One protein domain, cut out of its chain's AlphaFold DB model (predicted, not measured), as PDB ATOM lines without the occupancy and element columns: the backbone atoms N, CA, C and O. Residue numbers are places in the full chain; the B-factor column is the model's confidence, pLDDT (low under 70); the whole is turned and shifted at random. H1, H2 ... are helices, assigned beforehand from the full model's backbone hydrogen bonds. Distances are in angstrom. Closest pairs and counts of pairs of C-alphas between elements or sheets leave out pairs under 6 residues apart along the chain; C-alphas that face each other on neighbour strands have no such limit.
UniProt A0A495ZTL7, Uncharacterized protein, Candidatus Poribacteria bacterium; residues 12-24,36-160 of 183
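AT A GLANCE: This is residues 12 to 24 and 36 to 160 of the 183 residues of an uncharacterized protein of Candidatus Poribacteria bacterium (UniProt A0A495ZTL7). One long helix, H3, runs through the middle of a helical cluster, and H1, H2, H5, H6 and H7 pack round it, most of them crossing one another. H4 caps the end of the cluster where H3 ends and H2 and H5 begin, while H6 and H7 pack near the other end of H3. The printed part has 138 residues with seven named helices, H1 to H7 in chain order, and no named strand: the class is all helix. It is compact, with a radius of gyration of the C-alphas of 15.4 A and spans of 43 by 35 by 26 A.

HOW THE PARTS SIT: H1, residues 12 to 21, touches H3, residues 69 to 93, the same way at a steep tilt of 39 degrees; their closest C-alphas, Glu 17 and Val 81, are 6.1 A apart. H3 is the hub, touching six helices. H2, residues 36 to 56, touches H3 with closest C-alphas His 46 and Thr 84, 5.6 A apart, opposite ways at a steep tilt of 58 degrees. H4, residues 96 to 108, touches H2 about perpendicular, at 83 degrees, with closest C-alphas Val 106 and Arg 41 at 6.2 A. H5, residues 118 to 134, touches H3 with residues 83 to 91 of H3 alone; the closest C-alphas, Val 87 and Cys 127, are 5.3 A apart. H6, residues 137 to 141, touches H3, the closest C-alphas being Arg 75 and Leu 140, 6.2 A apart. H7, residues 143 to 155, touches H3 about perpendicular, at 78 degrees, with closest C-alphas Pro 74 and Trp 150 at 5.8 A. H2 and H7 are apart, and so are H4 and H7. Every O i to N i+4 pair is within hydrogen-bond range in H1, H4, H5 and H7; the counts are 16 of 17 in H2, 20 of 21 in H3 and 0 of 1 in H6, where 2 of 2 O i to N i+3 pairs are within range.

IN THESE COORDINATES: H1 begins at C-alpha 12, (-16.031, 3.849, -30.735). H2 is 31.1 A long, H3 36.4 A and H5 24.4 A from first to last C-alpha. H3 ends at C-alpha 93, (-24.755, 31.354, -41.447), and H7 ends at C-alpha 155, (-28.504, 3.093, -33.176).

THE WHOLE: The two C-alphas farthest apart, Ala 68 and Pro 97, are 45.7 A apart. Residues 25 to 35 are not printed, and C-alphas 24 and 36 are 14.1 A apart across the cut. H2 to H3 is a long link of 12 residues. The mean pLDDT of the printed part is 78.5; 20 residues are under 70, among them 36 to 39, 110 to 114 and 157 to 160.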
ATOM      1  N   ARG A  12     -14.775   4.433 -30.262       70.00
ATOM      2  CA  ARG A  12     -16.031   3.849 -30.735       70.00
ATOM      3  C   ARG A  12     -17.174   4.815 -30.499       70.00
ATOM      4  O   ARG A  12     -17.973   5.001 -31.415       70.00
ATOM      5  N   ILE A  13     -17.250   5.429 -29.317       73.81
ATOM      6  CA  ILE A  13     -18.268   6.436 -28.983       73.81
ATOM      7  C   ILE A  13     -18.148   7.610 -29.941       73.81
ATOM      8  O   ILE A  13     -19.125   7.970 -30.591       73.81
ATOM      9  N   LEU A  14     -16.927   8.121 -30.105       75.06
ATOM     10  CA  LEU A  14     -16.626   9.198 -31.041       75.06
ATOM     11  C   LEU A  14     -17.105   8.874 -32.467       75.06
ATOM     12  O   LEU A  14     -17.701   9.713 -33.138       75.06
ATOM     13  N   LYS A  15     -16.901   7.632 -32.924       74.56
ATOM     14  CA  LYS A  15     -17.396   7.174 -34.229       74.56
ATOM     15  C   LYS A  15     -18.926   7.194 -34.316       74.56
ATOM     16  O   LYS A  15     -19.454   7.574 -35.355       74.56
ATOM     17  N   ALA A  16     -19.648   6.790 -33.275       77.38
ATOM     18  CA  ALA A  16     -21.112   6.808 -33.293       77.38
ATOM     19  C   ALA A  16     -21.706   8.211 -33.142       77.38
ATOM     20  O   ALA A  16     -22.698   8.524 -33.796       77.38
ATOM     21  N   GLU A  17     -21.096   9.068 -32.321       84.56
ATOM     22  CA  GLU A  17     -21.443  10.489 -32.238       84.56
ATOM     23  C   GLU A  17     -21.334  11.149 -33.615       84.56
ATOM     24  O   GLU A  17     -22.284  11.794 -34.062       84.56
ATOM     25  N   TYR A  18     -20.225  10.899 -34.318       79.31
ATOM     26  CA  TYR A  18     -20.019  11.311 -35.703       79.31
ATOM     27  C   TYR A  18     -21.126  10.801 -36.634       79.31
ATOM     28  O   TYR A  18     -21.799  11.601 -37.285       79.31
ATOM     29  N   MET A  19     -21.371   9.486 -36.651       75.06
ATOM     30  CA  MET A  19     -22.392   8.877 -37.514       75.06
ATOM     31  C   MET A  19     -23.801   9.406 -37.225       75.06
ATOM     32  O   MET A  19     -24.614   9.477 -38.129       75.06
ATOM     33  N   ARG A  20     -24.103   9.826 -35.989       79.00
ATOM     34  CA  ARG A  20     -25.394  10.438 -35.637       79.00
ATOM     35  C   ARG A  20     -25.574  11.844 -36.217       79.00
ATOM     36  O   ARG A  20     -26.716  12.292 -36.387       79.00
ATOM     37  N   ILE A  21     -24.481  12.580 -36.402       74.69
ATOM     38  CA  ILE A  21     -24.497  13.939 -36.960       74.69
ATOM     39  C   ILE A  21     -24.626  13.880 -38.482       74.69
ATOM     40  O   ILE A  21     -25.261  14.759 -39.066       74.69
ATOM     41  N   ILE A  22     -24.089  12.832 -39.105       66.88
ATOM     42  CA  ILE A  22     -24.324  12.534 -40.517       66.88
ATOM     43  C   ILE A  22     -25.744  11.968 -40.672       66.88
ATOM     44  O   ILE A  22     -26.113  11.039 -39.959       66.88
ATOM     45  N   PRO A  23     -26.597  12.516 -41.550       54.44
ATOM     46  CA  PRO A  23     -27.913  11.937 -41.797       54.44
ATOM     47  C   PRO A  23     -27.790  10.558 -42.469       54.44
ATOM     48  O   PRO A  23     -27.072  10.423 -43.459       54.44
ATOM     49  N   ASP A  24     -28.559   9.571 -41.991       50.62
ATOM     50  CA  ASP A  24     -28.610   8.192 -42.524       50.62
ATOM     51  C   ASP A  24     -29.002   8.102 -44.025       50.62
ATOM     52  O   ASP A  24     -28.773   7.079 -44.667       50.62
ATOM     53  N   GLU A  36     -19.112  13.003 -51.065       52.50
ATOM     54  CA  GLU A  36     -17.803  12.540 -50.554       52.50
ATOM     55  C   GLU A  36     -17.156  13.560 -49.605       52.50
ATOM     56  O   GLU A  36     -16.636  13.208 -48.548       52.50
ATOM     57  N   ASN A  37     -17.283  14.848 -49.928       62.38
ATOM     58  CA  ASN A  37     -16.752  15.919 -49.092       62.38
ATOM     59  C   ASN A  37     -17.658  16.272 -47.906       62.38
ATOM     60  O   ASN A  37     -17.190  16.868 -46.940       62.38
ATOM     61  N   PHE A  38     -18.952  15.948 -47.941       65.50
ATOM     62  CA  PHE A  38     -19.886  16.348 -46.886       65.50
ATOM     63  C   PHE A  38     -19.647  15.579 -45.583       65.50
ATOM     64  O   PHE A  38     -19.539  16.193 -44.518       65.50
ATOM     65  N   ASP A  39     -19.483  14.261 -45.683       68.06
ATOM     66  CA  ASP A  39     -19.194  13.400 -44.533       68.06
ATOM     67  C   ASP A  39     -17.834  13.747 -43.928       68.06
ATOM     68  O   ASP A  39     -17.716  13.953 -42.716       68.06
ATOM     69  N   PHE A  40     -16.826  13.934 -44.786       75.00
ATOM     70  CA  PHE A  40     -15.506  14.392 -44.366       75.00
ATOM     71  C   PHE A  40     -15.576  15.743 -43.641       75.00
ATOM     72  O   PHE A  40     -15.029  15.884 -42.548       75.00
ATOM     73  N   ARG A  41     -16.307  16.723 -44.189       78.12
ATOM     74  CA  ARG A  41     -16.481  18.045 -43.565       78.12
ATOM     75  C   ARG A  41     -17.132  17.962 -42.193       78.12
ATOM     76  O   ARG A  41     -16.654  18.602 -41.256       78.12
ATOM     77  N   ILE A  42     -18.207  17.185 -42.057       80.12
ATOM     78  CA  ILE A  42     -18.856  16.965 -40.759       80.12
ATOM     79  C   ILE A  42     -17.874  16.311 -39.786       80.12
ATOM     80  O   ILE A  42     -17.785  16.738 -38.634       80.12
ATOM     81  N   GLY A  43     -17.117  15.315 -40.252       77.94
ATOM     82  CA  GLY A  43     -16.145  14.581 -39.447       77.94
ATOM     83  C   GLY A  43     -15.019  15.464 -38.943       77.94
ATOM     84  O   GLY A  43     -14.730  15.460 -37.747       77.94
ATOM     85  N   PHE A  44     -14.456  16.282 -39.827       80.75
ATOM     86  CA  PHE A  44     -13.415  17.247 -39.500       80.75
ATOM     87  C   PHE A  44     -13.889  18.231 -38.423       80.75
ATOM     88  O   PHE A  44     -13.235  18.405 -37.392       80.75
ATOM     89  N   ILE A  45     -15.073  18.828 -38.611       85.69
ATOM     90  CA  ILE A  45     -15.641  19.768 -37.637       85.69
ATOM     91  C   ILE A  45     -15.943  19.071 -36.307       85.69
ATOM     92  O   ILE A  45     -15.608  19.610 -35.253       85.69
ATOM     93  N   HIS A  46     -16.533  17.873 -36.333       87.25
ATOM     94  CA  HIS A  46     -16.845  17.111 -35.125       87.25
ATOM     95  C   HIS A  46     -15.589  16.769 -34.317       87.25
ATOM     96  O   HIS A  46     -15.566  16.983 -33.106       87.25
ATOM     97  N   GLN A  47     -14.519  16.311 -34.973       81.56
ATOM     98  CA  GLN A  47     -13.236  16.050 -34.317       81.56
ATOM     99  C   GLN A  47     -12.641  17.318 -33.693       81.56
ATOM    100  O   GLN A  47     -12.141  17.266 -32.568       81.56
ATOM    101  N   GLY A  48     -12.754  18.461 -34.377       83.31
ATOM    102  CA  GLY A  48     -12.376  19.763 -33.825       83.31
ATOM    103  C   GLY A  48     -13.180  20.132 -32.573       83.31
ATOM    104  O   GLY A  48     -12.599  20.541 -31.567       83.31
ATOM    105  N   VAL A  49     -14.503  19.925 -32.588       87.50
ATOM    106  CA  VAL A  49     -15.369  20.142 -31.412       87.50
ATOM    107  C   VAL A  49     -14.953  19.246 -30.252       87.50
ATOM    108  O   VAL A  49     -14.820  19.724 -29.128       87.50
ATOM    109  N   VAL A  50     -14.724  17.962 -30.519       84.56
ATOM    110  CA  VAL A  50     -14.304  16.978 -29.518       84.56
ATOM    111  C   VAL A  50     -12.997  17.422 -28.867       84.56
ATOM    112  O   VAL A  50     -12.941  17.557 -27.645       84.56
ATOM    113  N   ALA A  51     -11.972  17.719 -29.672       80.75
ATOM    114  CA  ALA A  51     -10.679  18.193 -29.187       80.75
ATOM    115  C   ALA A  51     -10.811  19.469 -28.339       80.75
ATOM    116  O   ALA A  51     -10.220  19.554 -27.263       80.75
ATOM    117  N   HIS A  52     -11.640  20.421 -28.774       82.88
ATOM    118  CA  HIS A  52     -11.844  21.669 -28.045       82.88
ATOM    119  C   HIS A  52     -12.584  21.470 -26.718       82.88
ATOM    120  O   HIS A  52     -12.137  21.981 -25.697       82.88
ATOM    121  N   VAL A  53     -13.678  20.694 -26.696       78.88
ATOM    122  CA  VAL A  53     -14.415  20.350 -25.462       78.88
ATOM    123  C   VAL A  53     -13.492  19.669 -24.455       78.88
ATOM    124  O   VAL A  53     -13.579  19.919 -23.252       78.88
ATOM    125  N   TYR A  54     -12.566  18.845 -24.939       76.44
ATOM    126  CA  TYR A  54     -11.543  18.249 -24.098       76.44
ATOM    127  C   TYR A  54     -10.564  19.262 -23.530       76.44
ATOM    128  O   TYR A  54     -10.266  19.194 -22.336       76.44
ATOM    129  N   GLU A  55     -10.060  20.167 -24.360       78.06
ATOM    130  CA  GLU A  55      -9.108  21.195 -23.951       78.06
ATOM    131  C   GLU A  55      -9.697  22.139 -22.892       78.06
ATOM    132  O   GLU A  55      -9.070  22.364 -21.855       78.06
ATOM    133  N   ILE A  56     -10.912  22.650 -23.119       71.94
ATOM    134  CA  ILE A  56     -11.573  23.599 -22.206       71.94
ATOM    135  C   ILE A  56     -12.204  22.911 -20.986       71.94
ATOM    136  O   ILE A  56     -12.412  23.547 -19.952       71.94
ATOM    137  N   GLY A  57     -12.483  21.610 -21.093       70.50
ATOM    138  CA  GLY A  57     -13.142  20.804 -20.073       70.50
ATOM    139  C   GLY A  57     -14.667  20.746 -20.217       70.50
ATOM    140  O   GLY A  57     -15.315  21.609 -20.805       70.50
ATOM    141  N   ILE A  58     -15.259  19.698 -19.640       77.44
ATOM    142  CA  ILE A  58     -16.714  19.507 -19.613       77.44
ATOM    143  C   ILE A  58     -17.334  20.503 -18.616       77.44
ATOM    144  O   ILE A  58     -16.931  20.461 -17.445       77.44
ATOM    145  N   PRO A  59     -18.326  21.324 -19.024       77.12
ATOM    146  CA  PRO A  59     -18.990  22.280 -18.141       77.12
ATOM    147  C   PRO A  59     -19.513  21.623 -16.861       77.12
ATOM    148  O   PRO A  59     -20.193  20.593 -16.915       77.12
ATOM    149  N   GLU A  60     -19.218  22.217 -15.704       78.31
ATOM    150  CA  GLU A  60     -19.620  21.667 -14.402       78.31
ATOM    151  C   GLU A  60     -21.144  21.588 -14.283       78.31
ATOM    152  O   GLU A  60     -21.697  20.637 -13.731       78.31
ATOM    153  N   GLU A  61     -21.851  22.535 -14.892       79.69
ATOM    154  CA  GLU A  61     -23.300  22.615 -14.838       79.69
ATOM    155  C   GLU A  61     -23.999  21.494 -15.613       79.69
ATOM    156  O   GLU A  61     -25.192  21.264 -15.382       79.69
ATOM    157  N   LEU A  62     -23.283  20.764 -16.480       80.12
ATOM    158  CA  LEU A  62     -23.770  19.519 -17.080       80.12
ATOM    159  C   LEU A  62     -23.977  18.431 -16.009       80.12
ATOM    160  O   LEU A  62     -24.785  17.519 -16.202       80.12
ATOM    161  N   GLY A  63     -23.284  18.535 -14.867       76.44
ATOM    162  CA  GLY A  63     -23.350  17.574 -13.768       76.44
ATOM    163  C   GLY A  63     -22.853  16.189 -14.177       76.44
ATOM    164  O   GLY A  63     -23.385  15.188 -13.708       76.44
ATOM    165  N   ALA A  64     -21.911  16.116 -15.123       76.88
ATOM    166  CA  ALA A  64     -21.333  14.852 -15.580       76.88
ATOM    167  C   ALA A  64     -20.349  14.264 -14.556       76.88
ATOM    168  O   ALA A  64     -20.222  13.050 -14.473       76.88
ATOM    169  N   HIS A  65     -19.695  15.118 -13.761       72.06
ATOM    170  CA  HIS A  65     -18.662  14.716 -12.798       72.06
ATOM    171  C   HIS A  65     -19.224  14.134 -11.491       72.06
ATOM    172  O   HIS A  65     -18.523  13.390 -10.816       72.06
ATOM    173  N   ASP A  66     -20.479  14.444 -11.149       67.50
ATOM    174  CA  ASP A  66     -21.113  14.062  -9.872       67.50
ATOM    175  C   ASP A  66     -22.029  12.830  -9.984       67.50
ATOM    176  O   ASP A  66     -22.754  12.493  -9.046       67.50
ATOM    177  N   VAL A  67     -22.061  12.175 -11.146       68.25
ATOM    178  CA  VAL A  67     -22.941  11.032 -11.415       68.25
ATOM    179  C   VAL A  67     -22.152   9.786 -11.781       68.25
ATOM    180  O   VAL A  67     -20.995   9.857 -12.187       68.25
ATOM    181  N   ALA A  68     -22.806   8.631 -11.649       71.81
ATOM    182  CA  ALA A  68     -22.245   7.357 -12.067       71.81
ATOM    183  C   ALA A  68     -21.831   7.381 -13.555       71.81
ATOM    184  O   ALA A  68     -22.387   8.118 -14.382       71.81
ATOM    185  N   LYS A  69     -20.792   6.599 -13.876       68.38
ATOM    186  CA  LYS A  69     -20.112   6.618 -15.182       68.38
ATOM    187  C   LYS A  69     -21.069   6.342 -16.345       68.38
ATOM    188  O   LYS A  69     -20.990   7.028 -17.365       68.38
ATOM    189  N   ASP A  70     -22.017   5.434 -16.130       69.31
ATOM    190  CA  ASP A  70     -23.098   5.043 -17.042       69.31
ATOM    191  C   ASP A  70     -24.035   6.193 -17.445       69.31
ATOM    192  O   ASP A  70     -24.688   6.123 -18.482       69.31
ATOM    193  N   ILE A  71     -24.064   7.279 -16.669       74.38
ATOM    194  CA  ILE A  71     -24.822   8.500 -16.970       74.38
ATOM    195  C   ILE A  71     -23.896   9.615 -17.475       74.38
ATOM    196  O   ILE A  71     -24.291  10.415 -18.331       74.38
ATOM    197  N   SER A  72     -22.663   9.681 -16.965       79.25
ATOM    198  CA  SER A  72     -21.690  10.715 -17.338       79.25
ATOM    199  C   SER A  72     -21.347  10.682 -18.832       79.25
ATOM    200  O   SER A  72     -21.368  11.722 -19.490       79.25
ATOM    201  N   ILE A  73     -21.127   9.489 -19.391       82.31
ATOM    202  CA  ILE A  73     -20.697   9.313 -20.778       82.31
ATOM    203  C   ILE A  73     -21.818   9.683 -21.752       82.31
ATOM    204  O   ILE A  73     -21.586  10.574 -22.569       82.31
ATOM    205  N   PRO A  74     -23.060   9.161 -21.619       85.62
ATOM    206  CA  PRO A  74     -24.174   9.622 -22.442       85.62
ATOM    207  C   PRO A  74     -24.349  11.140 -22.424       85.62
ATOM    208  O   PRO A  74     -24.655  11.732 -23.458       85.62
ATOM    209  N   ARG A  75     -24.159  11.793 -21.265       87.50
ATOM    210  CA  ARG A  75     -24.303  13.254 -21.149       87.50
ATOM    211  C   ARG A  75     -23.241  13.993 -21.943       87.50
ATOM    212  O   ARG A  75     -23.593  14.912 -22.679       87.50
ATOM    213  N   VAL A  76     -21.977  13.605 -21.794       86.81
ATOM    214  CA  VAL A  76     -20.861  14.228 -22.516       86.81
ATOM    215  C   VAL A  76     -21.007  13.989 -24.016       86.81
ATOM    216  O   VAL A  76     -20.929  14.938 -24.790       86.81
ATOM    217  N   SER A  77     -21.334  12.765 -24.422       87.62
ATOM    218  CA  SER A  77     -21.544  12.420 -25.825       87.62
ATOM    219  C   SER A  77     -22.676  13.205 -26.470       87.62
ATOM    220  O   SER A  77     -22.512  13.833 -27.516       87.62
ATOM    221  N   CYS A  78     -23.839  13.245 -25.814       89.75
ATOM    222  CA  CYS A  78     -24.962  14.043 -26.299       89.75
ATOM    223  C   CYS A  78     -24.613  15.537 -26.337       89.75
ATOM    224  O   CYS A  78     -25.067  16.242 -27.235       89.75
ATOM    225  N   PHE A  79     -23.809  16.026 -25.390       89.00
ATOM    226  CA  PHE A  79     -23.339  17.408 -25.385       89.00
ATOM    227  C   PHE A  79     -22.464  17.716 -26.605       89.00
ATOM    228  O   PHE A  79     -22.772  18.661 -27.326       89.00
ATOM    229  N   ILE A  80     -21.447  16.900 -26.890       89.19
ATOM    230  CA  ILE A  80     -20.562  17.081 -28.052       89.19
ATOM    231  C   ILE A  80     -21.367  17.068 -29.359       89.19
ATOM    232  O   ILE A  80     -21.162  17.929 -30.221       89.19
ATOM    233  N   VAL A  81     -22.323  16.141 -29.499       90.00
ATOM    234  CA  VAL A  81     -23.207  16.076 -30.674       90.00
ATOM    235  C   VAL A  81     -24.013  17.364 -30.839       90.00
ATOM    236  O   VAL A  81     -24.057  17.922 -31.937       90.00
ATOM    237  N   LEU A  82     -24.608  17.879 -29.760       89.25
ATOM    238  CA  LEU A  82     -25.359  19.136 -29.806       89.25
ATOM    239  C   LEU A  82     -24.458  20.332 -30.146       89.25
ATOM    240  O   LEU A  82     -24.843  21.147 -30.983       89.25
ATOM    241  N   VAL A  83     -23.258  20.424 -29.558       90.00
ATOM    242  CA  VAL A  83     -22.273  21.475 -29.887       90.00
ATOM    243  C   VAL A  83     -21.921  21.417 -31.363       90.00
ATOM    244  O   VAL A  83     -21.999  22.432 -32.048       90.00
ATOM    245  N   THR A  84     -21.628  20.227 -31.881       89.88
ATOM    246  CA  THR A  84     -21.273  20.052 -33.291       89.88
ATOM    247  C   THR A  84     -22.403  20.502 -34.219       89.88
ATOM    248  O   THR A  84     -22.159  21.232 -35.177       89.88
ATOM    249  N   GLN A  85     -23.656  20.147 -33.914       87.38
ATOM    250  CA  GLN A  85     -24.819  20.590 -34.695       87.38
ATOM    251  C   GLN A  85     -24.958  22.120 -34.722       87.38
ATOM    252  O   GLN A  85     -25.229  22.699 -35.777       87.38
ATOM    253  N   VAL A  86     -24.743  22.787 -33.586       88.69
ATOM    254  CA  VAL A  86     -24.810  24.254 -33.498       88.69
ATOM    255  C   VAL A  86     -23.618  24.915 -34.205       88.69
ATOM    256  O   VAL A  86     -23.804  25.908 -34.907       88.69
ATOM    257  N   VAL A  87     -22.416  24.335 -34.127       89.62
ATOM    258  CA  VAL A  87     -21.237  24.798 -34.884       89.62
ATOM    259  C   VAL A  87     -21.497  24.746 -36.387       89.62
ATOM    260  O   VAL A  87     -21.291  25.746 -37.076       89.62
ATOM    261  N   LEU A  88     -22.021  23.630 -36.899       87.38
ATOM    262  CA  LEU A  88     -22.391  23.500 -38.312       87.38
ATOM    263  C   LEU A  88     -23.437  24.548 -38.721       87.38
ATOM    264  O   LEU A  88     -23.352  25.132 -39.805       87.38
ATOM    265  N   HIS A  89     -24.403  24.840 -37.844       88.00
ATOM    266  CA  HIS A  89     -25.378  25.911 -38.067       88.00
ATOM    267  C   HIS A  89     -24.719  27.293 -38.140       88.00
ATOM    268  O   HIS A  89     -25.039  28.075 -39.038       88.00
ATOM    269  N   HIS A  90     -23.775  27.600 -37.248       86.69
ATOM    270  CA  HIS A  90     -23.032  28.862 -37.286       86.69
ATOM    271  C   HIS A  90     -22.204  29.008 -38.560       86.69
ATOM    272  O   HIS A  90     -22.325  30.036 -39.227       86.69
ATOM    273  N   ILE A  91     -21.447  27.974 -38.945       84.75
ATOM    274  CA  ILE A  91     -20.648  27.976 -40.179       84.75
ATOM    275  C   ILE A  91     -21.544  28.256 -41.393       84.75
ATOM    276  O   ILE A  91     -21.231  29.099 -42.234       84.75
ATOM    277  N   ASN A  92     -22.718  27.622 -41.455       81.75
ATOM    278  CA  ASN A  92     -23.655  27.810 -42.563       81.75
ATOM    279  C   ASN A  92     -24.271  29.217 -42.646       81.75
ATOM    280  O   ASN A  92     -24.712  29.627 -43.728       81.75
ATOM    281  N   ARG A  93     -24.272  29.965 -41.536       82.81
ATOM    282  CA  ARG A  93     -24.755  31.354 -41.447       82.81
ATOM    283  C   ARG A  93     -23.651  32.400 -41.602       82.81
ATOM    284  O   ARG A  93     -23.966  33.591 -41.602       82.81
ATOM    285  N   LEU A  94     -22.391  31.989 -41.751       81.44
ATOM    286  CA  LEU A  94     -21.306  32.909 -42.077       81.44
ATOM    287  C   LEU A  94     -21.572  33.600 -43.427       81.44
ATOM    288  O   LEU A  94     -22.210  33.015 -44.314       81.44
ATOM    289  N   PRO A  95     -21.062  34.833 -43.627       86.56
ATOM    290  CA  PRO A  95     -21.074  35.455 -44.944       86.56
ATOM    291  C   PRO A  95     -20.418  34.536 -45.982       86.56
ATOM    292  O   PRO A  95     -19.444  33.848 -45.672       86.56
ATOM    293  N   ILE A  96     -20.939  34.551 -47.215       82.75
ATOM    294  CA  ILE A  96     -20.545  33.630 -48.298       82.75
ATOM    295  C   ILE A  96     -19.017  33.463 -48.419       82.75
ATOM    296  O   ILE A  96     -18.585  32.314 -48.423       82.75
ATOM    297  N   PRO A  97     -18.188  34.530 -48.417       79.19
ATOM    298  CA  PRO A  97     -16.737  34.378 -48.550       79.19
ATOM    299  C   PRO A  97     -16.090  33.557 -47.426       79.19
ATOM    300  O   PRO A  97     -15.216  32.742 -47.689       79.19
ATOM    301  N   PHE A  98     -16.540  33.729 -46.179       80.19
ATOM    302  CA  PHE A  98     -15.996  32.996 -45.032       80.19
ATOM    303  C   PHE A  98     -16.478  31.553 -45.004       80.19
ATOM    304  O   PHE A  98     -15.701  30.649 -44.722       80.19
ATOM    305  N   LYS A  99     -17.751  31.324 -45.337       81.88
ATOM    306  CA  LYS A  99     -18.293  29.970 -45.460       81.88
ATOM    307  C   LYS A  99     -17.576  29.175 -46.555       81.88
ATOM    308  O   LYS A  99     -17.254  28.014 -46.341       81.88
ATOM    309  N   HIS A 100     -17.325  29.802 -47.706       80.00
ATOM    310  CA  HIS A 100     -16.547  29.199 -48.789       80.00
ATOM    311  C   HIS A 100     -15.124  28.898 -48.337       80.00
ATOM    312  O   HIS A 100     -14.698  27.762 -48.469       80.00
ATOM    313  N   ALA A 101     -14.444  29.863 -47.710       79.06
ATOM    314  CA  ALA A 101     -13.103  29.645 -47.181       79.06
ATOM    315  C   ALA A 101     -13.052  28.458 -46.207       79.06
ATOM    316  O   ALA A 101     -12.133  27.653 -46.294       79.06
ATOM    317  N   VAL A 102     -14.047  28.305 -45.322       81.94
ATOM    318  CA  VAL A 102     -14.131  27.151 -44.415       81.94
ATOM    319  C   VAL A 102     -14.214  25.842 -45.190       81.94
ATOM    320  O   VAL A 102     -13.409  24.947 -44.955       81.94
ATOM    321  N   TRP A 103     -15.155  25.728 -46.124       83.00
ATOM    322  CA  TRP A 103     -15.384  24.464 -46.816       83.00
ATOM    323  C   TRP A 103     -14.306  24.123 -47.842       83.00
ATOM    324  O   TRP A 103     -13.862  22.984 -47.850       83.00
ATOM    325  N   GLU A 104     -13.820  25.092 -48.619       79.12
ATOM    326  CA  GLU A 104     -12.707  24.898 -49.561       79.12
ATOM    327  C   GLU A 104     -11.423  24.486 -48.834       79.12
ATOM    328  O   GLU A 104     -10.675  23.630 -49.299       79.12
ATOM    329  N   THR A 105     -11.171  25.063 -47.657       77.62
ATOM    330  CA  THR A 105     -10.016  24.675 -46.845       77.62
ATOM    331  C   THR A 105     -10.174  23.251 -46.316       77.62
ATOM    332  O   THR A 105      -9.244  22.463 -46.403       77.62
ATOM    333  N   VAL A 106     -11.354  22.882 -45.815       77.75
ATOM    334  CA  VAL A 106     -11.598  21.504 -45.365       77.75
ATOM    335  C   VAL A 106     -11.452  20.514 -46.526       77.75
ATOM    336  O   VAL A 106     -10.764  19.515 -46.372       77.75
ATOM    337  N   ASP A 107     -11.981  20.823 -47.710       74.06
ATOM    338  CA  ASP A 107     -11.834  19.974 -48.905       74.06
ATOM    339  C   ASP A 107     -10.378  19.796 -49.362       74.06
ATOM    340  O   ASP A 107     -10.050  18.820 -50.030       74.06
ATOM    341  N   THR A 108      -9.495  20.740 -49.035       72.88
ATOM    342  CA  THR A 108      -8.080  20.698 -49.440       72.88
ATOM    343  C   THR A 108      -7.180  19.995 -48.422       72.88
ATOM    344  O   THR A 108      -6.056  19.640 -48.770       72.88
ATOM    345  N   ILE A 109      -7.681  19.706 -47.213       70.50
ATOM    346  CA  ILE A 109      -6.972  18.977 -46.138       70.50
ATOM    347  C   ILE A 109      -7.070  17.441 -46.308       70.50
ATOM    348  O   ILE A 109      -6.688  16.675 -45.433       70.50
ATOM    349  N   ILE A 110      -7.546  16.938 -47.454       61.91
ATOM    350  CA  ILE A 110      -7.536  15.489 -47.751       61.91
ATOM    351  C   ILE A 110      -6.096  14.919 -47.753       61.91
ATOM    352  O   ILE A 110      -5.902  13.721 -47.559       61.91
ATOM    353  N   ASP A 111      -5.084  15.774 -47.928       63.97
ATOM    354  CA  ASP A 111      -3.678  15.452 -47.677       63.97
ATOM    355  C   ASP A 111      -3.372  15.563 -46.169       63.97
ATOM    356  O   ASP A 111      -3.475  16.644 -45.592       63.97
ATOM    357  N   GLU A 112      -3.010  14.449 -45.520       57.28
ATOM    358  CA  GLU A 112      -2.750  14.373 -44.067       57.28
ATOM    359  C   GLU A 112      -1.624  15.317 -43.600       57.28
ATOM    360  O   GLU A 112      -1.574  15.675 -42.421       57.28
ATOM    361  N   ASP A 113      -0.756  15.748 -44.523       59.19
ATOM    362  CA  ASP A 113       0.343  16.682 -44.266       59.19
ATOM    363  C   ASP A 113      -0.028  18.157 -44.549       59.19
ATOM    364  O   ASP A 113       0.803  19.056 -44.370       59.19
ATOM    365  N   ALA A 114      -1.260  18.444 -44.993       67.25
ATOM    366  CA  ALA A 114      -1.703  19.802 -45.293       67.25
ATOM    367  C   ALA A 114      -1.805  20.664 -44.025       67.25
ATOM    368  O   ALA A 114      -2.527  20.358 -43.073       67.25
ATOM    369  N   GLU A 115      -1.114  21.804 -44.033       70.56
ATOM    370  CA  GLU A 115      -1.211  22.777 -42.951       70.56
ATOM    371  C   GLU A 115      -2.599  23.426 -42.956       70.56
ATOM    372  O   GLU A 115      -2.995  24.086 -43.918       70.56
ATOM    373  N   VAL A 116      -3.340  23.253 -41.858       73.62
ATOM    374  CA  VAL A 116      -4.632  23.912 -41.665       73.62
ATOM    375  C   VAL A 116      -4.388  25.413 -41.472       73.62
ATOM    376  O   VAL A 116      -3.750  25.798 -40.490       73.62
ATOM    377  N   PRO A 117      -4.915  26.289 -42.345       77.31
ATOM    378  CA  PRO A 117      -4.779  27.729 -42.196       77.31
ATOM    379  C   PRO A 117      -5.248  28.204 -40.819       77.31
ATOM    380  O   PRO A 117      -6.373  27.923 -40.402       77.31
ATOM    381  N   GLU A 118      -4.427  29.005 -40.140       74.81
ATOM    382  CA  GLU A 118      -4.732  29.546 -38.806       74.81
ATOM    383  C   GLU A 118      -6.084  30.282 -38.770       74.81
ATOM    384  O   GLU A 118      -6.846  30.177 -37.811       74.81
ATOM    385  N   ILE A 119      -6.442  30.961 -39.864       74.06
ATOM    386  CA  ILE A 119      -7.730  31.649 -39.994       74.06
ATOM    387  C   ILE A 119      -8.929  30.692 -39.917       74.06
ATOM    388  O   ILE A 119      -9.958  31.057 -39.348       74.06
ATOM    389  N   LEU A 120      -8.800  29.464 -40.433       74.12
ATOM    390  CA  LEU A 120      -9.842  28.442 -40.332       74.12
ATOM    391  C   LEU A 120     -10.003  27.989 -38.881       74.12
ATOM    392  O   LEU A 120     -11.127  27.921 -38.380       74.12
ATOM    393  N   LEU A 121      -8.883  27.728 -38.201       77.81
ATOM    394  CA  LEU A 121      -8.878  27.332 -36.795       77.81
ATOM    395  C   LEU A 121      -9.563  28.389 -35.925       77.81
ATOM    396  O   LEU A 121     -10.399  28.046 -35.092       77.81
ATOM    397  N   VAL A 122      -9.290  29.674 -36.174       82.56
ATOM    398  CA  VAL A 122      -9.932  30.790 -35.464       82.56
ATOM    399  C   VAL A 122     -11.438  30.847 -35.736       82.56
ATOM    400  O   VAL A 122     -12.216  31.000 -34.795       82.56
ATOM    401  N   ILE A 123     -11.874  30.697 -36.993       80.88
ATOM    402  CA  ILE A 123     -13.306  30.715 -37.347       80.88
ATOM    403  C   ILE A 123     -14.051  29.559 -36.669       80.88
ATOM    404  O   ILE A 123     -15.121  29.767 -36.092       80.88
ATOM    405  N   VAL A 124     -13.496  28.345 -36.723       80.69
ATOM    406  CA  VAL A 124     -14.116  27.161 -36.113       80.69
ATOM    407  C   VAL A 124     -14.120  27.282 -34.588       80.69
ATOM    408  O   VAL A 124     -15.152  27.020 -33.973       80.69
ATOM    409  N   ALA A 125     -13.030  27.754 -33.977       83.69
ATOM    410  CA  ALA A 125     -12.960  27.980 -32.534       83.69
ATOM    411  C   ALA A 125     -13.988  29.019 -32.049       83.69
ATOM    412  O   ALA A 125     -14.674  28.769 -31.058       83.69
ATOM    413  N   ASP A 126     -14.166  30.139 -32.763       86.56
ATOM    414  CA  ASP A 126     -15.210  31.129 -32.445       86.56
ATOM    415  C   ASP A 126     -16.616  30.518 -32.572       86.56
ATOM    416  O   ASP A 126     -17.466  30.716 -31.702       86.56
ATOM    417  N   CYS A 127     -16.860  29.697 -33.603       87.25
ATOM    418  CA  CYS A 127     -18.127  28.974 -33.735       87.25
ATOM    419  C   CYS A 127     -18.366  28.006 -32.565       87.25
ATOM    420  O   CYS A 127     -19.495  27.920 -32.082       87.25
ATOM    421  N   ILE A 128     -17.330  27.301 -32.094       85.81
ATOM    422  CA  ILE A 128     -17.428  26.391 -30.944       85.81
ATOM    423  C   ILE A 128     -17.728  27.171 -29.664       85.81
ATOM    424  O   ILE A 128     -18.654  26.810 -28.940       85.81
ATOM    425  N   GLN A 129     -17.003  28.261 -29.399       85.31
ATOM    426  CA  GLN A 129     -17.230  29.084 -28.208       85.31
ATOM    427  C   GLN A 129     -18.663  29.619 -28.162       85.31
ATOM    428  O   GLN A 129     -19.335  29.498 -27.136       85.31
ATOM    429  N   ARG A 130     -19.173  30.133 -29.288       86.31
ATOM    430  CA  ARG A 130     -20.572  30.576 -29.393       86.31
ATOM    431  C   ARG A 130     -21.545  29.427 -29.158       86.31
ATOM    432  O   ARG A 130     -22.427  29.554 -28.309       86.31
ATOM    433  N   ALA A 131     -21.333  28.287 -29.814       85.88
ATOM    434  CA  ALA A 131     -22.187  27.114 -29.663       85.88
ATOM    435  C   ALA A 131     -22.294  26.652 -28.201       85.88
ATOM    436  O   ALA A 131     -23.395  26.403 -27.710       85.88
ATOM    437  N   VAL A 132     -21.169  26.596 -27.480       82.81
ATOM    438  CA  VAL A 132     -21.139  26.213 -26.059       82.81
ATOM    439  C   VAL A 132     -21.950  27.186 -25.194       82.81
ATOM    440  O   VAL A 132     -22.624  26.744 -24.265       82.81
ATOM    441  N   THR A 133     -21.947  28.486 -25.509       82.44
ATOM    442  CA  THR A 133     -22.741  29.486 -24.768       82.44
ATOM    443  C   THR A 133     -24.234  29.479 -25.107       82.44
ATOM    444  O   THR A 133     -25.051  29.863 -24.271       82.44
ATOM    445  N   GLU A 134     -24.610  29.044 -26.312       84.94
ATOM    446  CA  GLU A 134     -26.007  29.018 -26.770       84.94
ATOM    447  C   GLU A 134     -26.755  27.752 -26.331       84.94
ATOM    448  O   GLU A 134     -27.981  27.757 -26.181       84.94
ATOM    449  N   ILE A 135     -26.034  26.649 -26.112       81.75
ATOM    450  CA  ILE A 135     -26.650  25.373 -25.760       81.75
ATOM    451  C   ILE A 135     -27.139  25.392 -24.317       81.75
ATOM    452  O   ILE A 135     -26.374  25.421 -23.354       81.75
ATOM    453  N   ASN A 136     -28.451  25.236 -24.161       80.00
ATOM    454  CA  ASN A 136     -29.041  24.949 -22.866       80.00
ATOM    455  C   ASN A 136     -28.754  23.492 -22.459       80.00
ATOM    456  O   ASN A 136     -29.543  22.585 -22.734       80.00
ATOM    457  N   TYR A 137     -27.640  23.261 -21.767       77.06
ATOM    458  CA  TYR A 137     -27.236  21.935 -21.289       77.06
ATOM    459  C   TYR A 137     -28.177  21.347 -20.219       77.06
ATOM    460  O   TYR A 137     -28.129  20.144 -19.961       77.06
ATOM    461  N   SER A 138     -29.097  22.130 -19.630       77.75
ATOM    462  CA  SER A 138     -30.100  21.588 -18.692       77.75
ATOM    463  C   SER A 138     -31.031  20.566 -19.351       77.75
ATOM    464  O   SER A 138     -31.534  19.670 -18.675       77.75
ATOM    465  N   GLN A 139     -31.196  20.622 -20.678       80.38
ATOM    466  CA  GLN A 139     -31.971  19.623 -21.413       80.38
ATOM    467  C   GLN A 139     -31.366  18.215 -21.303       80.38
ATOM    468  O   GLN A 139     -32.104  17.234 -21.317       80.38
ATOM    469  N   LEU A 140     -30.043  18.105 -21.121       83.62
ATOM    470  CA  LEU A 140     -29.340  16.831 -20.938       83.62
ATOM    471  C   LEU A 140     -29.435  16.296 -19.500       83.62
ATOM    472  O   LEU A 140     -29.094  15.142 -19.250       83.62
ATOM    473  N   LYS A 141     -29.958  17.096 -18.559       81.06
ATOM    474  CA  LYS A 141     -30.337  16.623 -17.215       81.06
ATOM    475  C   LYS A 141     -31.653  15.851 -17.230       81.06
ATOM    476  O   LYS A 141     -31.897  15.042 -16.342       81.06
ATOM    477  N   SER A 142     -32.500  16.086 -18.233       85.69
ATOM    478  CA  SER A 142     -33.724  15.314 -18.424       85.69
ATOM    479  C   SER A 142     -33.379  13.932 -18.970       85.69
ATOM    480  O   SER A 142     -33.089  13.787 -20.159       85.69
ATOM    481  N   GLU A 143     -33.521  12.908 -18.133       85.00
ATOM    482  CA  GLU A 143     -33.268  11.503 -18.472       85.00
ATOM    483  C   GLU A 143     -33.963  11.071 -19.773       85.00
ATOM    484  O   GLU A 143     -33.354  10.458 -20.641       85.00
ATOM    485  N   ARG A 144     -35.212  11.497 -19.997       88.00
ATOM    486  CA  ARG A 144     -35.940  11.207 -21.243       88.00
ATOM    487  C   ARG A 144     -35.245  11.755 -22.497       88.00
ATOM    488  O   ARG A 144     -35.267  11.110 -23.544       88.00
ATOM    489  N   VAL A 145     -34.701  12.970 -22.422       87.12
ATOM    490  CA  VAL A 145     -34.046  13.633 -23.563       87.12
ATOM    491  C   VAL A 145     -32.691  12.988 -23.800       87.12
ATOM    492  O   VAL A 145     -32.392  12.636 -24.940       87.12
ATOM    493  N   LEU A 146     -31.939  12.782 -22.717       87.50
ATOM    494  CA  LEU A 146     -30.661  12.091 -22.715       87.50
ATOM    495  C   LEU A 146     -30.784  10.693 -23.331       87.50
ATOM    496  O   LEU A 146     -30.121  10.415 -24.321       87.50
ATOM    497  N   ASN A 147     -31.705   9.863 -22.836       85.88
ATOM    498  CA  ASN A 147     -31.906   8.497 -23.321       85.88
ATOM    499  C   ASN A 147     -32.317   8.463 -24.792       85.88
ATOM    500  O   ASN A 147     -31.854   7.611 -25.540       85.88
ATOM    501  N   ARG A 148     -33.160   9.400 -25.240       87.50
ATOM    502  CA  ARG A 148     -33.542   9.481 -26.655       87.50
ATOM    503  C   ARG A 148     -32.340   9.803 -27.545       87.50
ATOM    504  O   ARG A 148     -32.166   9.139 -28.559       87.50
ATOM    505  N   LEU A 149     -31.542  10.814 -27.187       86.75
ATOM    506  CA  LEU A 149     -30.358  11.202 -27.961       86.75
ATOM    507  C   LEU A 149     -29.294  10.102 -27.933       86.75
ATOM    508  O   LEU A 149     -28.778   9.730 -28.982       86.75
ATOM    509  N   TRP A 150     -29.041   9.539 -26.753       88.12
ATOM    510  CA  TRP A 150     -28.097   8.449 -26.559       88.12
ATOM    511  C   TRP A 150     -28.493   7.201 -27.341       88.12
ATOM    512  O   TRP A 150     -27.660   6.624 -28.028       88.12
ATOM    513  N   ASN A 151     -29.772   6.824 -27.332       84.50
ATOM    514  CA  ASN A 151     -30.246   5.713 -28.149       84.50
ATOM    515  C   ASN A 151     -30.062   5.989 -29.639       84.50
ATOM    516  O   ASN A 151     -29.666   5.080 -30.349       84.50
ATOM    517  N   SER A 152     -30.266   7.221 -30.117       82.12
ATOM    518  CA  SER A 152     -29.952   7.546 -31.513       82.12
ATOM    519  C   SER A 152     -28.456   7.423 -31.829       82.12
ATOM    520  O   SER A 152     -28.117   6.963 -32.911       82.12
ATOM    521  N   ILE A 153     -27.569   7.807 -30.903       84.44
ATOM    522  CA  ILE A 153     -26.118   7.596 -31.047       84.44
ATOM    523  C   ILE A 153     -25.820   6.091 -31.100       84.44
ATOM    524  O   ILE A 153     -25.153   5.627 -32.017       84.44
ATOM    525  N   LYS A 154     -26.390   5.297 -30.186       80.56
ATOM    526  CA  LYS A 154     -26.210   3.838 -30.175       80.56
ATOM    527  C   LYS A 154     -26.779   3.152 -31.420       80.56
ATOM    528  O   LYS A 154     -26.179   2.209 -31.927       80.56
ATOM    529  N   SER A 155     -27.906   3.623 -31.947       75.31
ATOM    530  CA  SER A 155     -28.504   3.093 -33.176       75.31
ATOM    531  C   SER A 155     -27.589   3.252 -34.391       75.31
ATOM    532  O   SER A 155     -27.690   2.438 -35.304       75.31
ATOM    533  N   ALA A 156     -26.656   4.211 -34.379       72.75
ATOM    534  CA  ALA A 156     -25.671   4.383 -35.444       72.75
ATOM    535  C   ALA A 156     -24.647   3.229 -35.531       72.75
ATOM    536  O   ALA A 156     -23.972   3.070 -36.545       72.75
ATOM    537  N   TYR A 157     -24.555   2.375 -34.504       67.06
ATOM    538  CA  TYR A 157     -23.838   1.099 -34.595       67.06
ATOM    539  C   TYR A 157     -24.654  -0.000 -35.310       67.06
ATOM    540  O   TYR A 157     -24.092  -1.023 -35.690       67.06
ATOM    541  N   GLY A 158     -25.963   0.200 -35.517       60.88
ATOM    542  CA  GLY A 158     -26.931  -0.775 -36.030       60.88
ATOM    543  C   GLY A 158     -27.499  -1.677 -34.926       60.88
ATOM    544  O   GLY A 158     -26.748  -2.194 -34.113       60.88
ATOM    545  N   GLU A 159     -28.816  -1.926 -34.888       56.41
ATOM    546  CA  GLU A 159     -29.490  -2.644 -33.774       56.41
ATOM    547  C   GLU A 159     -28.891  -4.022 -33.430       56.41
ATOM    548  O   GLU A 159     -28.930  -4.444 -32.277       56.41
ATOM    549  N   LYS A 160     -28.313  -4.724 -34.414       55.38
ATOM    550  CA  LYS A 160     -27.653  -6.029 -34.226       55.38
ATOM    551  C   LYS A 160     -26.220  -5.923 -33.683       55.38
ATOM    552  O   LYS A 160     -25.709  -6.897 -33.137       55.38
TER     553      LYS A 160